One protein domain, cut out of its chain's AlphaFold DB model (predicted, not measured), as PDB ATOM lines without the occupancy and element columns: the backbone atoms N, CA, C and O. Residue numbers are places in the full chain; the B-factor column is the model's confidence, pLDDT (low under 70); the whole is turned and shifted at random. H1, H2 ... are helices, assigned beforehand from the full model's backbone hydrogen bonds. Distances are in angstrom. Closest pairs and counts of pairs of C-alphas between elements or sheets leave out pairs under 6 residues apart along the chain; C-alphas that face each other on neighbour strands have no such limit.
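AT A GLANCE: This is residues 12 to 125 of the 284 residues of the protein "C2H2-type domain-containing protein" of Aureobasidium pullulans (UniProt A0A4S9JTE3). The longest helix, H6, makes one end of an elongated, all-helix domain and the short H1 makes the opposite end; between them H2 packs on H4 with its last residues, 41 to 46. The short H3 and H5 sit close to H2, and the end of H6, residues 120 to 125, sticks out free. The printed part has 114 residues with six named helices, H1 to H6 in chain order, and no named strand. It is only just loose, close to compact, with a radius of gyration of the C-alphas of 16.3 A and spans of 60 by 29 by 20 A.

IN THESE COORDINATES: H6, residues 108 to 125, is 26.2 A long and ends at C-alpha 125 (28.210, 19.502, -96.702). H4, residues 74 to 90, is 24.9 A long and begins at C-alpha 74 (3.624, 25.414, -67.511). H2, residues 34 to 46, measures 18.5 A. H1, residues 23 to 30, measures 10.5 A and begins at C-alpha 23 (5.519, 52.625, -55.453). H3, residues 53 to 58, measures 8.6 A, and H5, residues 97 to 102, 8.8 A.

HOW THE PARTS SIT: Residues 111 to 118 of H6 touch residues 86 to 89 of H4 at a shallow tilt of 30 degrees, the same way; the closest C-alphas, of Glu 115 and Leu 89, are 6.3 A apart. H4 touches H2 at a steep tilt of 49 degrees, the closest C-alphas being those of Lys 84 and Ala 45, 5.2 A. H2 is close to but not clearly touching H5, C-alphas of Lys 42 and Val 100 at 7.4 A, H3, Val 43 and Gln 56 at 7.6 A, and H1, Asn 36 and Lys 30 at 6.7 A. H1 and H6 are apart. In each of the six helices every O i to N i+4 pair is within hydrogen-bond range.

THE WHOLE: The C-alphas farthest apart, of Asp 22 and Val 124, are 59.9 A apart. The printed part has no cut, and the link from H3 to H4, residues 59 to 73, is long. The mean pLDDT of the printed part is 80.9; residues 66 to 71, 106 and 121 to 125 are under 70.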
ATOM      1  N   TRP A  12       9.050  53.936 -62.644       88.62
ATOM      2  CA  TRP A  12       8.910  53.447 -64.014       88.62
ATOM      3  C   TRP A  12       9.075  51.932 -64.090       88.62
ATOM      4  O   TRP A  12       9.839  51.336 -63.324       88.62
ATOM      5  N   CYS A  13       8.355  51.325 -65.029       87.62
ATOM      6  CA  CYS A  13       8.607  49.967 -65.492       87.62
ATOM      7  C   CYS A  13       9.583  50.023 -66.669       87.62
ATOM      8  O   CYS A  13       9.226  50.572 -67.713       87.62
ATOM      9  N   LYS A  14      10.790  49.464 -66.526       86.81
ATOM     10  CA  LYS A  14      11.827  49.530 -67.574       86.81
ATOM     11  C   LYS A  14      11.382  48.853 -68.874       86.81
ATOM     12  O   LYS A  14      11.661  49.358 -69.955       86.81
ATOM     13  N   ALA A  15      10.625  47.759 -68.765       87.50
ATOM     14  CA  ALA A  15      10.206  46.966 -69.918       87.50
ATOM     15  C   ALA A  15       9.139  47.636 -70.794       87.50
ATOM     16  O   ALA A  15       9.247  47.623 -72.015       87.50
ATOM     17  N   CYS A  16       8.081  48.191 -70.192       89.19
ATOM     18  CA  CYS A  16       6.970  48.799 -70.941       89.19
ATOM     19  C   CYS A  16       6.985  50.333 -70.924       89.19
ATOM     20  O   CYS A  16       6.069  50.949 -71.462       89.19
ATOM     21  N   GLN A  17       7.980  50.938 -70.267       90.56
ATOM     22  CA  GLN A  17       8.168  52.387 -70.133       90.56
ATOM     23  C   GLN A  17       6.959  53.126 -69.533       90.56
ATOM     24  O   GLN A  17       6.775  54.325 -69.732       90.56
ATOM     25  N   ARG A  18       6.118  52.427 -68.760       89.50
ATOM     26  CA  ARG A  18       4.970  53.033 -68.076       89.50
ATOM     27  C   ARG A  18       5.403  53.668 -66.755       89.50
ATOM     28  O   ARG A  18       6.066  53.016 -65.947       89.50
ATOM     29  N   GLY A  19       4.994  54.918 -66.545       91.69
ATOM     30  CA  GLY A  19       5.232  55.674 -65.315       91.69
ATOM     31  C   GLY A  19       4.121  55.512 -64.269       91.69
ATOM     32  O   GLY A  19       2.947  55.362 -64.617       91.69
ATOM     33  N   PHE A  20       4.490  55.579 -62.989       89.38
ATOM     34  CA  PHE A  20       3.627  55.419 -61.813       89.38
ATOM     35  C   PHE A  20       4.041  56.388 -60.706       89.38
ATOM     36  O   PHE A  20       5.235  56.566 -60.460       89.38
ATOM     37  N   TRP A  21       3.075  57.044 -60.051       90.69
ATOM     38  CA  TRP A  21       3.370  57.994 -58.956       90.69
ATOM     39  C   TRP A  21       3.470  57.288 -57.605       90.69
ATOM     40  O   TRP A  21       4.049  57.829 -56.670       90.69
ATOM     41  N   ASP A  22       2.931  56.075 -57.532       90.88
ATOM     42  CA  ASP A  22       2.859  55.248 -56.341       90.88
ATOM     43  C   ASP A  22       3.752  54.004 -56.494       90.88
ATOM     44  O   ASP A  22       3.725  53.315 -57.526       90.88
ATOM     45  N   LEU A  23       4.561  53.731 -55.467       85.81
ATOM     46  CA  LEU A  23       5.519  52.625 -55.453       85.81
ATOM     47  C   LEU A  23       4.827  51.256 -55.405       85.81
ATOM     48  O   LEU A  23       5.285  50.312 -56.057       85.81
ATOM     49  N   GLU A  24       3.731  51.131 -54.660       86.44
ATOM     50  CA  GLU A  24       2.980  49.886 -54.523       86.44
ATOM     51  C   GLU A  24       2.327  49.512 -55.857       86.44
ATOM     52  O   GLU A  24       2.469  48.378 -56.332       86.44
ATOM     53  N   ILE A  25       1.705  50.487 -56.530       86.25
ATOM     54  CA  ILE A  25       1.115  50.300 -57.861       86.25
ATOM     55  C   ILE A  25       2.198  49.920 -58.876       86.25
ATOM     56  O   ILE A  25       2.006  48.976 -59.650       86.25
ATOM     57  N   SER A  26       3.350  50.600 -58.856       86.19
ATOM     58  CA  SER A  26       4.486  50.275 -59.730       86.19
ATOM     59  C   SER A  26       4.970  48.839 -59.511       86.19
ATOM     60  O   SER A  26       5.099  48.059 -60.457       86.19
ATOM     61  N   THR A  27       5.152  48.439 -58.253       84.56
ATOM     62  CA  THR A  27       5.612  47.094 -57.878       84.56
ATOM     63  C   THR A  27       4.607  46.018 -58.290       84.56
ATOM     64  O   THR A  27       4.985  44.976 -58.835       84.56
ATOM     65  N   LYS A  28       3.306  46.267 -58.088       85.00
ATOM     66  CA  LYS A  28       2.231  45.369 -58.526       85.00
ATOM     67  C   LYS A  28       2.195  45.241 -60.047       85.00
ATOM     68  O   LYS A  28       2.036  44.132 -60.549       85.00
ATOM     69  N   HIS A  29       2.394  46.341 -60.771       87.00
ATOM     70  CA  HIS A  29       2.466  46.330 -62.226       87.00
ATOM     71  C   HIS A  29       3.672  45.542 -62.744       87.00
ATOM     72  O   HIS A  29       3.493  44.680 -63.597       87.00
ATOM     73  N   LYS A  30       4.888  45.770 -62.227       83.94
ATOM     74  CA  LYS A  30       6.101  45.040 -62.657       83.94
ATOM     75  C   LYS A  30       5.927  43.518 -62.566       83.94
ATOM     76  O   LYS A  30       6.382  42.781 -63.436       83.94
ATOM     77  N   ARG A  31       5.184  43.063 -61.552       80.50
ATOM     78  CA  ARG A  31       4.837  41.655 -61.301       80.50
ATOM     79  C   ARG A  31       3.818  41.047 -62.273       80.50
ATOM     80  O   ARG A  31       3.739  39.823 -62.343       80.50
ATOM     81  N   THR A  32       3.010  41.857 -62.952       82.25
ATOM     82  CA  THR A  32       1.963  41.407 -63.893       82.25
ATOM     83  C   THR A  32       2.175  41.931 -65.314       82.25
ATOM     84  O   THR A  32       1.404  41.615 -66.219       82.25
ATOM     85  N   CYS A  33       3.224  42.725 -65.534       85.31
ATOM     86  CA  CYS A  33       3.559  43.302 -66.821       85.31
ATOM     87  C   CYS A  33       3.987  42.201 -67.795       85.31
ATOM     88  O   CYS A  33       5.052  41.601 -67.658       85.31
ATOM     89  N   HIS A  34       3.164  41.979 -68.816       84.12
ATOM     90  CA  HIS A  34       3.430  40.989 -69.854       84.12
ATOM     91  C   HIS A  34       4.739  41.265 -70.613       84.12
ATOM     92  O   HIS A  34       5.486  40.334 -70.891       84.12
ATOM     93  N   VAL A  35       5.061  42.535 -70.895       87.25
ATOM     94  CA  VAL A  35       6.323  42.902 -71.565       87.25
ATOM     95  C   VAL A  35       7.518  42.554 -70.678       87.25
ATOM     96  O   VAL A  35       8.459  41.927 -71.145       87.25
ATOM     97  N   ASN A  36       7.445  42.877 -69.382       86.31
ATOM     98  CA  ASN A  36       8.488  42.546 -68.409       86.31
ATOM     99  C   ASN A  36       8.719  41.031 -68.325       86.31
ATOM    100  O   ASN A  36       9.850  40.557 -68.345       86.31
ATOM    101  N   ARG A  37       7.621  40.272 -68.311       85.75
ATOM    102  CA  ARG A  37       7.629  38.809 -68.301       85.75
ATOM    103  C   ARG A  37       8.234  38.216 -69.578       85.75
ATOM    104  O   ARG A  37       9.073  37.329 -69.480       85.75
ATOM    105  N   LYS A  38       7.881  38.737 -70.759       87.38
ATOM    106  CA  LYS A  38       8.477  38.316 -72.038       87.38
ATOM    107  C   LYS A  38       9.985  38.570 -72.090       87.38
ATOM    108  O   LYS A  38      10.724  37.711 -72.554       87.38
ATOM    109  N   GLN A  39      10.454  39.722 -71.605       88.94
ATOM    110  CA  GLN A  39      11.892  40.016 -71.559       88.94
ATOM    111  C   GLN A  39      12.636  39.043 -70.635       88.94
ATOM    112  O   GLN A  39      13.686  38.527 -71.005       88.94
ATOM    113  N   PHE A  40      12.046  38.696 -69.488       87.00
ATOM    114  CA  PHE A  40      12.591  37.668 -68.601       87.00
ATOM    115  C   PHE A  40      12.700  36.285 -69.276       87.00
ATOM    116  O   PHE A  40      13.702  35.588 -69.097       87.00
ATOM    117  N   PHE A  41      11.720  35.887 -70.097       88.62
ATOM    118  CA  PHE A  41      11.810  34.633 -70.859       88.62
ATOM    119  C   PHE A  41      12.992  34.633 -71.826       88.62
ATOM    120  O   PHE A  41      13.669  33.615 -71.942       88.62
ATOM    121  N   LYS A  42      13.294  35.773 -72.458       89.69
ATOM    122  CA  LYS A  42      14.452  35.912 -73.352       89.69
ATOM    123  C   LYS A  42      15.773  35.757 -72.605       89.69
ATOM    124  O   LYS A  42      16.612  34.994 -73.064       89.69
ATOM    125  N   VAL A  43      15.929  36.402 -71.444       89.06
ATOM    126  CA  VAL A  43      17.108  36.224 -70.567       89.06
ATOM    127  C   VAL A  43      17.294  34.750 -70.218       89.06
ATOM    128  O   VAL A  43      18.374  34.197 -70.404       89.06
ATOM    129  N   THR A  44      16.208  34.097 -69.799       88.50
ATOM    130  CA  THR A  44      16.223  32.681 -69.412       88.50
ATOM    131  C   THR A  44      16.560  31.766 -70.594       88.50
ATOM    132  O   THR A  44      17.326  30.819 -70.445       88.50
ATOM    133  N   ALA A  45      16.000  32.029 -71.777       88.31
ATOM    134  CA  ALA A  45      16.249  31.232 -72.976       88.31
ATOM    135  C   ALA A  45      17.680  31.400 -73.505       88.31
ATOM    136  O   ALA A  45      18.259  30.434 -73.994       88.31
ATOM    137  N   LEU A  46      18.244  32.605 -73.388       88.94
ATOM    138  CA  LEU A  46      19.620  32.920 -73.775       88.94
ATOM    139  C   LEU A  46      20.659  32.447 -72.746       88.94
ATOM    140  O   LEU A  46      21.847  32.493 -73.041       88.94
ATOM    141  N   GLY A  47      20.230  32.008 -71.557       86.69
ATOM    142  CA  GLY A  47      21.139  31.603 -70.483       86.69
ATOM    143  C   GLY A  47      21.973  32.757 -69.922       86.69
ATOM    144  O   GLY A  47      23.049  32.519 -69.387       86.69
ATOM    145  N   LEU A  48      21.497  33.997 -70.068       85.88
ATOM    146  CA  LEU A  48      22.180  35.180 -69.544       85.88
ATOM    147  C   LEU A  48      22.020  35.248 -68.025       85.88
ATOM    148  O   LEU A  48      20.952  34.903 -67.506       85.88
ATOM    149  N   ASP A  49      23.032  35.764 -67.325       82.50
ATOM    150  CA  ASP A  49      22.881  36.111 -65.914       82.50
ATOM    151  C   ASP A  49      21.836  37.234 -65.791       82.50
ATOM    152  O   ASP A  49      22.013  38.311 -66.371       82.50
ATOM    153  N   PRO A  50      20.739  37.035 -65.034       79.81
ATOM    154  CA  PRO A  50      19.763  38.083 -64.774       79.81
ATOM    155  C   PRO A  50      20.337  39.348 -64.117       79.81
ATOM    156  O   PRO A  50      19.699  40.399 -64.212       79.81
ATOM    157  N   LYS A  51      21.503  39.260 -63.464       82.56
ATOM    158  CA  LYS A  51      22.202  40.386 -62.829       82.56
ATOM    159  C   LYS A  51      23.167  41.123 -63.758       82.56
ATOM    160  O   LYS A  51      23.508  42.266 -63.460       82.56
ATOM    161  N   ASP A  52      23.572  40.517 -64.872       84.25
ATOM    162  CA  ASP A  52      24.419  41.172 -65.870       84.25
ATOM    163  C   ASP A  52      23.578  42.118 -66.732       84.25
ATOM    164  O   ASP A  52      23.052  41.776 -67.796       84.25
ATOM    165  N   HIS A  53      23.398  43.333 -66.222       83.31
ATOM    166  CA  HIS A  53      22.636  44.368 -66.905       83.31
ATOM    167  C   HIS A  53      23.328  44.863 -68.177       83.31
ATOM    168  O   HIS A  53      22.636  45.258 -69.113       83.31
ATOM    169  N   GLU A  54      24.658  44.809 -68.257       85.31
ATOM    170  CA  GLU A  54      25.392  45.325 -69.410       85.31
ATOM    171  C   GLU A  54      25.195  44.430 -70.639       85.31
ATOM    172  O   GLU A  54      24.847  44.919 -71.718       85.31
ATOM    173  N   ALA A  55      25.338  43.108 -70.486       83.81
ATOM    174  CA  ALA A  55      25.090  42.171 -71.580       83.81
ATOM    175  C   ALA A  55      23.625  42.203 -72.041       83.81
ATOM    176  O   ALA A  55      23.336  42.156 -73.241       83.81
ATOM    177  N   GLN A  56      22.686  42.335 -71.100       86.31
ATOM    178  CA  GLN A  56      21.263  42.473 -71.414       86.31
ATOM    179  C   GLN A  56      20.976  43.759 -72.202       86.31
ATOM    180  O   GLN A  56      20.256  43.715 -73.204       86.31
ATOM    181  N   GLU A  57      21.561  44.891 -71.801       86.19
ATOM    182  CA  GLU A  57      21.394  46.178 -72.481       86.19
ATOM    183  C   GLU A  57      22.006  46.179 -73.886       86.19
ATOM    184  O   GLU A  57      21.354  46.654 -74.820       86.19
ATOM    185  N   LYS A  58      23.179  45.555 -74.082       86.88
ATOM    186  CA  LYS A  58      23.784  45.350 -75.416       86.88
ATOM    187  C   LYS A  58      22.853  44.587 -76.364       86.88
ATOM    188  O   LYS A  58      22.829  44.851 -77.567       86.88
ATOM    189  N   LEU A  59      22.044  43.676 -75.827       86.25
ATOM    190  CA  LEU A  59      21.037  42.915 -76.571       86.25
ATOM    191  C   LEU A  59      19.666  43.610 -76.634       86.25
ATOM    192  O   LEU A  59      18.724  43.074 -77.225       86.25
ATOM    193  N   GLY A  60      19.534  44.806 -76.053       86.00
ATOM    194  CA  GLY A  60      18.296  45.580 -75.999       86.00
ATOM    195  C   GLY A  60      17.218  44.987 -75.089       86.00
ATOM    196  O   GLY A  60      16.035  45.292 -75.261       86.00
ATOM    197  N   ILE A  61      17.598  44.124 -74.146       87.31
ATOM    198  CA  ILE A  61      16.695  43.517 -73.170       87.31
ATOM    199  C   ILE A  61      16.622  44.435 -71.951       87.31
ATOM    200  O   ILE A  61      17.478  44.414 -71.075       87.31
ATOM    201  N   LEU A  62      15.561  45.236 -71.882       86.62
ATOM    202  CA  LEU A  62      15.300  46.126 -70.754       86.62
ATOM    203  C   LEU A  62      14.132  45.584 -69.942       86.62
ATOM    204  O   LEU A  62      13.013  45.489 -70.448       86.62
ATOM    205  N   TYR A  63      14.368  45.236 -68.680       84.38
ATOM    206  CA  TYR A  63      13.311  44.771 -67.789       84.38
ATOM    207  C   TYR A  63      13.653  45.005 -66.317       84.38
ATOM    208  O   TYR A  63      14.783  45.320 -65.956       84.38
ATOM    209  N   ASP A  64      12.634  44.913 -65.470       75.94
ATOM    210  CA  ASP A  64      12.774  44.931 -64.024       75.94
ATOM    211  C   ASP A  64      12.812  43.490 -63.511       75.94
ATOM    212  O   ASP A  64      11.851  42.729 -63.676       75.94
ATOM    213  N   PHE A  65      13.916  43.123 -62.865       70.25
ATOM    214  CA  PHE A  65      14.104  41.801 -62.284       70.25
ATOM    215  C   PHE A  65      13.110  41.544 -61.146       70.25
ATOM    216  O   PHE A  65      13.120  42.224 -60.119       70.25
ATOM    217  N   VAL A  66      12.248  40.538 -61.315       61.31
ATOM    218  CA  VAL A  66      11.383  40.029 -60.244       61.31
ATOM    219  C   VAL A  66      11.408  38.503 -60.274       61.31
ATOM    220  O   VAL A  66      10.555  37.867 -60.893       61.31
ATOM    221  N   LEU A  67      12.393  37.915 -59.594       52.25
ATOM    222  CA  LEU A  67      12.471  36.472 -59.370       52.25
ATOM    223  C   LEU A  67      11.252  36.005 -58.573       52.25
ATOM    224  O   LEU A  67      11.091  36.312 -57.391       52.25
ATOM    225  N   ASN A  68      10.388  35.231 -59.216       56.00
ATOM    226  CA  ASN A  68       9.491  34.344 -58.498       56.00
ATOM    227  C   ASN A  68       9.204  33.128 -59.372       56.00
ATOM    228  O   ASN A  68       8.233  33.107 -60.126       56.00
ATOM    229  N   GLU A  69      10.058  32.111 -59.273       52.50
ATOM    230  CA  GLU A  69       9.928  30.857 -60.028       52.50
ATOM    231  C   GLU A  69       8.559  30.188 -59.833       52.50
ATOM    232  O   GLU A  69       8.045  29.550 -60.749       52.50
ATOM    233  N   ARG A  70       7.902  30.416 -58.684       55.84
ATOM    234  CA  ARG A  70       6.542  29.924 -58.402       55.84
ATOM    235  C   ARG A  70       5.461  30.563 -59.284       55.84
ATOM    236  O   ARG A  70       4.325  30.105 -59.270       55.84
ATOM    237  N   ARG A  71       5.780  31.631 -60.022       64.75
ATOM    238  CA  ARG A  71       4.866  32.314 -60.955       64.75
ATOM    239  C   ARG A  71       5.066  31.907 -62.413       64.75
ATOM    240  O   ARG A  71       4.291  32.353 -63.258       64.75
ATOM    241  N   ILE A  72       6.079  31.092 -62.707       74.12
ATOM    242  CA  ILE A  72       6.312  30.572 -64.053       74.12
ATOM    243  C   ILE A  72       5.347  29.408 -64.277       74.12
ATOM    244  O   ILE A  72       5.489  28.335 -63.688       74.12
ATOM    245  N   SER A  73       4.343  29.644 -65.117       80.94
ATOM    246  CA  SER A  73       3.333  28.647 -65.464       80.94
ATOM    247  C   SER A  73       3.911  27.561 -66.381       80.94
ATOM    248  O   SER A  73       4.970  27.733 -66.982       80.94
ATOM    249  N   GLN A  74       3.210  26.436 -66.542       84.12
ATOM    250  CA  GLN A  74       3.624  25.414 -67.511       84.12
ATOM    251  C   GLN A  74       3.632  25.954 -68.950       84.12
ATOM    252  O   GLN A  74       4.537  25.628 -69.712       84.12
ATOM    253  N   HIS A  75       2.686  26.832 -69.295       84.31
ATOM    254  CA  HIS A  75       2.668  27.518 -70.587       84.31
ATOM    255  C   HIS A  75       3.933  28.365 -70.799       84.31
ATOM    256  O   HIS A  75       4.532  28.334 -71.867       84.31
ATOM    257  N   ASP A  76       4.390  29.073 -69.764       85.06
ATOM    258  CA  ASP A  76       5.602  29.900 -69.838       85.06
ATOM    259  C   ASP A  76       6.847  29.053 -70.098       85.06
ATOM    260  O   ASP A  76       7.721  29.437 -70.866       85.06
ATOM    261  N   ARG A  77       6.923  27.877 -69.462       86.62
ATOM    262  CA  ARG A  77       8.025  26.932 -69.679       86.62
ATOM    263  C   ARG A  77       8.057  26.462 -71.129       86.62
ATOM    264  O   ARG A  77       9.132  26.412 -71.712       86.62
ATOM    265  N   VAL A  78       6.895  26.181 -71.721       88.00
ATOM    266  CA  VAL A  78       6.787  25.827 -73.146       88.00
ATOM    267  C   VAL A  78       7.265  26.976 -74.038       88.00
ATOM    268  O   VAL A  78       7.984  26.735 -75.003       88.00
ATOM    269  N   GLU A  79       6.924  28.222 -73.707       85.31
ATOM    270  CA  GLU A  79       7.378  29.399 -74.458       85.31
ATOM    271  C   GLU A  79       8.906  29.576 -74.383       85.31
ATOM    272  O   GLU A  79       9.553  29.788 -75.410       85.31
ATOM    273  N   ILE A  80       9.504  29.403 -73.198       88.62
ATOM    274  CA  ILE A  80      10.963  29.439 -73.008       88.62
ATOM    275  C   ILE A  80      11.647  28.321 -73.806       88.62
ATOM    276  O   ILE A  80      12.629  28.575 -74.504       88.62
ATOM    277  N   GLU A  81      11.135  27.091 -73.747       89.75
ATOM    278  CA  GLU A  81      11.698  25.964 -74.503       89.75
ATOM    279  C   GLU A  81      11.567  26.163 -76.019       89.75
ATOM    280  O   GLU A  81      12.502  25.873 -76.770       89.75
ATOM    281  N   ARG A  82      10.460  26.755 -76.486       87.25
ATOM    282  CA  ARG A  82      10.319  27.171 -77.887       87.25
ATOM    283  C   ARG A  82      11.423  28.167 -78.264       87.25
ATOM    284  O   ARG A  82      12.116  27.947 -79.255       87.25
ATOM    285  N   MET A  83      11.654  29.209 -77.460       89.69
ATOM    286  CA  MET A  83      12.739  30.174 -77.701       89.69
ATOM    287  C   MET A  83      14.122  29.500 -77.747       89.69
ATOM    288  O   MET A  83      14.905  29.790 -78.653       89.69
ATOM    289  N   LYS A  84      14.415  28.557 -76.842       89.81
ATOM    290  CA  LYS A  84      15.669  27.776 -76.863       89.81
ATOM    291  C   LYS A  84      15.832  26.969 -78.150       89.81
ATOM    292  O   LYS A  84      16.904  26.991 -78.755       89.81
ATOM    293  N   LYS A  85      14.762  26.323 -78.631       86.31
ATOM    294  CA  LYS A  85      14.785  25.612 -79.920       86.31
ATOM    295  C   LYS A  85      15.130  26.563 -81.074       86.31
ATOM    296  O   LYS A  85      15.900  26.191 -81.959       86.31
ATOM    297  N   HIS A  86      14.620  27.798 -81.064       83.81
ATOM    298  CA  HIS A  86      14.944  28.790 -82.103       83.81
ATOM    299  C   HIS A  86      16.433  29.127 -82.106       83.81
ATOM    300  O   HIS A  86      17.051  29.157 -83.171       83.81
ATOM    301  N   LEU A  87      17.005  29.350 -80.919       86.56
ATOM    302  CA  LEU A  87      18.427  29.642 -80.744       86.56
ATOM    303  C   LEU A  87      19.287  28.494 -81.286       86.56
ATOM    304  O   LEU A  87      20.176  28.717 -82.105       86.56
ATOM    305  N   GLN A  88      18.941  27.250 -80.950       85.06
ATOM    306  CA  GLN A  88      19.647  26.067 -81.448       85.06
ATOM    307  C   GLN A  88      19.569  25.919 -82.981       85.06
ATOM    308  O   GLN A  88      20.522  25.480 -83.635       85.06
ATOM    309  N   LEU A  89      18.436  26.278 -83.591       80.00
ATOM    310  CA  LEU A  89      18.290  26.271 -85.048       80.00
ATOM    311  C   LEU A  89      19.155  27.342 -85.723       80.00
ATOM    312  O   LEU A  89      19.663  27.101 -86.820       80.00
ATOM    313  N   TRP A  90      19.353  28.486 -85.073       75.06
ATOM    314  CA  TRP A  90      20.198  29.567 -85.578       75.06
ATOM    315  C   TRP A  90      21.701  29.311 -85.406       75.06
ATOM    316  O   TRP A  90      22.467  29.791 -86.246       75.06
ATOM    317  N   GLY A  91      22.104  28.493 -84.426       74.69
ATOM    318  CA  GLY A  91      23.502  28.103 -84.202       74.69
ATOM    319  C   GLY A  91      24.380  29.303 -83.848       74.69
ATOM    320  O   GLY A  91      23.924  30.210 -83.160       74.69
ATOM    321  N   ASP A  92      25.596  29.348 -84.390       71.56
ATOM    322  CA  ASP A  92      26.627  30.346 -84.040       71.56
ATOM    323  C   ASP A  92      26.419  31.720 -84.697       71.56
ATOM    324  O   ASP A  92      27.338  32.530 -84.821       71.56
ATOM    325  N   ARG A  93      25.208  32.000 -85.192       72.00
ATOM    326  CA  ARG A  93      24.911  33.315 -85.761       72.00
ATOM    327  C   ARG A  93      24.988  34.371 -84.659       72.00
ATOM    328  O   ARG A  93      24.432  34.154 -83.584       72.00
ATOM    329  N   PRO A  94      25.576  35.545 -84.944       74.38
ATOM    330  CA  PRO A  94      25.657  36.608 -83.958       74.38
ATOM    331  C   PRO A  94      24.255  37.020 -83.502       74.38
ATOM    332  O   PRO A  94      23.357  37.279 -84.317       74.38
ATOM    333  N   LEU A  95      24.076  37.087 -82.184       79.75
ATOM    334  CA  LEU A  95      22.843  37.532 -81.548       79.75
ATOM    335  C   LEU A  95      22.714  39.047 -81.706       79.75
ATOM    336  O   LEU A  95      23.230  39.830 -80.919       79.75
ATOM    337  N   THR A  96      22.020  39.469 -82.758       81.69
ATOM    338  CA  THR A  96      21.699  40.887 -82.959       81.69
ATOM    339  C   THR A  96      20.498  41.300 -82.108       81.69
ATOM    340  O   THR A  96      19.588  40.502 -81.868       81.69
ATOM    341  N   GLN A  97      20.429  42.579 -81.735       83.38
ATOM    342  CA  GLN A  97      19.276  43.148 -81.025       83.38
ATOM    343  C   GLN A  97      17.945  42.875 -81.749       83.38
ATOM    344  O   GLN A  97      16.945  42.542 -81.121       83.38
ATOM    345  N   ILE A  98      17.928  42.957 -83.086       82.00
ATOM    346  CA  ILE A  98      16.732  42.691 -83.903       82.00
ATOM    347  C   ILE A  98      16.283  41.234 -83.765       82.00
ATOM    348  O   ILE A  98      15.085  40.957 -83.663       82.00
ATOM    349  N   PHE A  99      17.233  40.298 -83.758       84.12
ATOM    350  CA  PHE A  99      16.933  38.885 -83.571       84.12
ATOM    351  C   PHE A  99      16.354  38.624 -82.176       84.12
ATOM    352  O   PHE A  99      15.286  38.024 -82.058       84.12
ATOM    353  N   VAL A 100      17.003  39.147 -81.134       86.25
ATOM    354  CA  VAL A 100      16.531  39.034 -79.746       86.25
ATOM    355  C   VAL A 100      15.154  39.678 -79.573       86.25
ATOM    356  O   VAL A 100      14.292  39.147 -78.869       86.25
ATOM    357  N   TRP A 101      14.884  40.791 -80.256       83.00
ATOM    358  CA  TRP A 101      13.577  41.440 -80.226       83.00
ATOM    359  C   TRP A 101      12.459  40.529 -80.754       83.00
ATOM    360  O   TRP A 101      11.422  40.442 -80.099       83.00
ATOM    361  N   ARG A 102      12.700  39.778 -81.838       81.25
ATOM    362  CA  ARG A 102      11.737  38.816 -82.416       81.25
ATOM    363  C   ARG A 102      11.715  37.445 -81.735       81.25
ATOM    364  O   ARG A 102      10.890  36.600 -82.081       81.25
ATOM    365  N   LEU A 103      12.628  37.177 -80.802       84.94
ATOM    366  CA  LEU A 103      12.697  35.883 -80.130       84.94
ATOM    367  C   LEU A 103      11.384  35.600 -79.378       84.94
ATOM    368  O   LEU A 103      10.959  36.395 -78.542       84.94
ATOM    369  N   GLY A 104      10.755  34.463 -79.690       77.56
ATOM    370  CA  GLY A 104       9.450  34.058 -79.152       77.56
ATOM    371  C   GLY A 104       8.233  34.444 -79.998       77.56
ATOM    372  O   GLY A 104       7.156  33.920 -79.740       77.56
ATOM    373  N   ASP A 105       8.396  35.282 -81.026       80.50
ATOM    374  CA  ASP A 105       7.290  35.701 -81.900       80.50
ATOM    375  C   ASP A 105       7.202  34.882 -83.208       80.50
ATOM    376  O   ASP A 105       6.332  35.144 -84.036       80.50
ATOM    377  N   PHE A 106       8.078  33.887 -83.415       69.94
ATOM    378  CA  PHE A 106       8.026  33.037 -84.612       69.94
ATOM    379  C   PHE A 106       6.910  31.998 -84.515       69.94
ATOM    380  O   PHE A 106       6.689  31.408 -83.450       69.94
ATOM    381  N   SER A 107       6.260  31.734 -85.647       71.88
ATOM    382  CA  SER A 107       5.269  30.662 -85.743       71.88
ATOM    383  C   SER A 107       5.934  29.281 -85.825       71.88
ATOM    384  O   SER A 107       7.111  29.150 -86.183       71.88
ATOM    385  N   ASP A 108       5.173  28.227 -85.522       72.19
ATOM    386  CA  ASP A 108       5.673  26.854 -85.642       72.19
ATOM    387  C   ASP A 108       6.003  26.511 -87.114       72.19
ATOM    388  O   ASP A 108       6.967  25.798 -87.392       72.19
ATOM    389  N   GLU A 109       5.293  27.087 -88.086       73.62
ATOM    390  CA  GLU A 109       5.591  26.947 -89.519       73.62
ATOM    391  C   GLU A 109       6.924  27.603 -89.899       73.62
ATOM    392  O   GLU A 109       7.720  27.023 -90.648       73.62
ATOM    393  N   GLU A 110       7.199  28.803 -89.373       75.56
ATOM    394  CA  GLU A 110       8.480  29.480 -89.580       75.56
ATOM    395  C   GLU A 110       9.634  28.648 -89.021       75.56
ATOM    396  O   GLU A 110      10.677  28.513 -89.672       75.56
ATOM    397  N   LEU A 111       9.428  28.008 -87.870       75.12
ATOM    398  CA  LEU A 111      10.417  27.110 -87.287       75.12
ATOM    399  C   LEU A 111      10.707  25.898 -88.148       75.12
ATOM    400  O   LEU A 111      11.872  25.603 -88.426       75.12
ATOM    401  N   MET A 112       9.658  25.221 -88.607       77.00
ATOM    402  CA  MET A 112       9.794  24.053 -89.471       77.00
ATOM    403  C   MET A 112      10.491  24.413 -90.789       77.00
ATOM    404  O   MET A 112      11.286  23.627 -91.317       77.00
ATOM    405  N   SER A 113      10.258  25.623 -91.306       76.69
ATOM    406  CA  SER A 113      10.946  26.152 -92.487       76.69
ATOM    407  C   SER A 113      12.444  26.363 -92.241       76.69
ATOM    408  O   SER A 113      13.272  25.931 -93.051       76.69
ATOM    409  N   VAL A 114      12.824  26.975 -91.112       77.12
ATOM    410  CA  VAL A 114      14.234  27.183 -90.735       77.12
ATOM    411  C   VAL A 114      14.941  25.850 -90.489       77.12
ATOM    412  O   VAL A 114      16.040  25.639 -91.003       77.12
ATOM    413  N   GLU A 115      14.298  24.919 -89.789       78.75
ATOM    414  CA  GLU A 115      14.816  23.573 -89.530       78.75
ATOM    415  C   GLU A 115      15.035  22.786 -90.832       78.75
ATOM    416  O   GLU A 115      16.082  22.165 -91.034       78.75
ATOM    417  N   SER A 116      14.096  22.878 -91.776       74.25
ATOM    418  CA  SER A 116      14.228  22.266 -93.103       74.25
ATOM    419  C   SER A 116      15.363  22.892 -93.920       74.25
ATOM    420  O   SER A 116      16.120  22.174 -94.574       74.25
ATOM    421  N   LYS A 117      15.541  24.218 -93.855       74.94
ATOM    422  CA  LYS A 117      16.677  24.911 -94.489       74.94
ATOM    423  C   LYS A 117      18.015  24.515 -93.858       74.94
ATOM    424  O   LYS A 117      18.981  24.322 -94.594       74.94
ATOM    425  N   LYS A 118      18.078  24.362 -92.530       75.12
ATOM    426  CA  LYS A 118      19.280  23.906 -91.812       75.12
ATOM    427  C   LYS A 118      19.664  22.484 -92.231       75.12
ATOM    428  O   LYS A 118      20.812  22.267 -92.605       75.12
ATOM    429  N   ARG A 119      18.701  21.551 -92.271       74.25
ATOM    430  CA  ARG A 119      18.925  20.169 -92.743       74.25
ATOM    431  C   ARG A 119      19.405  20.109 -94.193       74.25
ATOM    432  O   ARG A 119      20.366  19.405 -94.475       74.25
ATOM    433  N   LYS A 120      18.801  20.894 -95.095       72.25
ATOM    434  CA  LYS A 120      19.260  20.993 -96.494       72.25
ATOM    435  C   LYS A 120      20.714  21.458 -96.591       72.25
ATOM    436  O   LYS A 120      21.468  20.896 -97.370       72.25
ATOM    437  N   ARG A 121      21.122  22.451 -95.792       65.56
ATOM    438  CA  ARG A 121      22.524  22.902 -95.750       65.56
ATOM    439  C   ARG A 121      23.454  21.812 -95.226       65.56
ATOM    440  O   ARG A 121      24.471  21.572 -95.853       65.56
ATOM    441  N   ALA A 122      23.095  21.140 -94.134       67.62
ATOM    442  CA  ALA A 122      23.906  20.054 -93.584       67.62
ATOM    443  C   ALA A 122      24.106  18.912 -94.598       67.62
ATOM    444  O   ALA A 122      25.228  18.460 -94.777       67.62
ATOM    445  N   SER A 123      23.054  18.532 -95.334       67.94
ATOM    446  CA  SER A 123      23.127  17.509 -96.388       67.94
ATOM    447  C   SER A 123      24.106  17.866 -97.511       67.94
ATOM    448  O   SER A 123      24.813  16.989 -97.984       67.94
ATOM    449  N   VAL A 124      24.182  19.140 -97.921       58.12
ATOM    450  CA  VAL A 124      25.109  19.591 -98.980       58.12
ATOM    451  C   VAL A 124      26.572  19.480 -98.540       58.12
ATOM    452  O   VAL A 124      27.435  19.200 -99.364       58.12
ATOM    453  N   TYR A 125      26.858  19.663 -97.249       54.44
ATOM    454  CA  TYR A 125      28.210  19.502 -96.702       54.44
ATOM    455  C   TYR A 125      28.581  18.039 -96.416       54.44
ATOM    456  O   TYR A 125      29.762  17.727 -96.303       54.44
TER     457      TYR A 125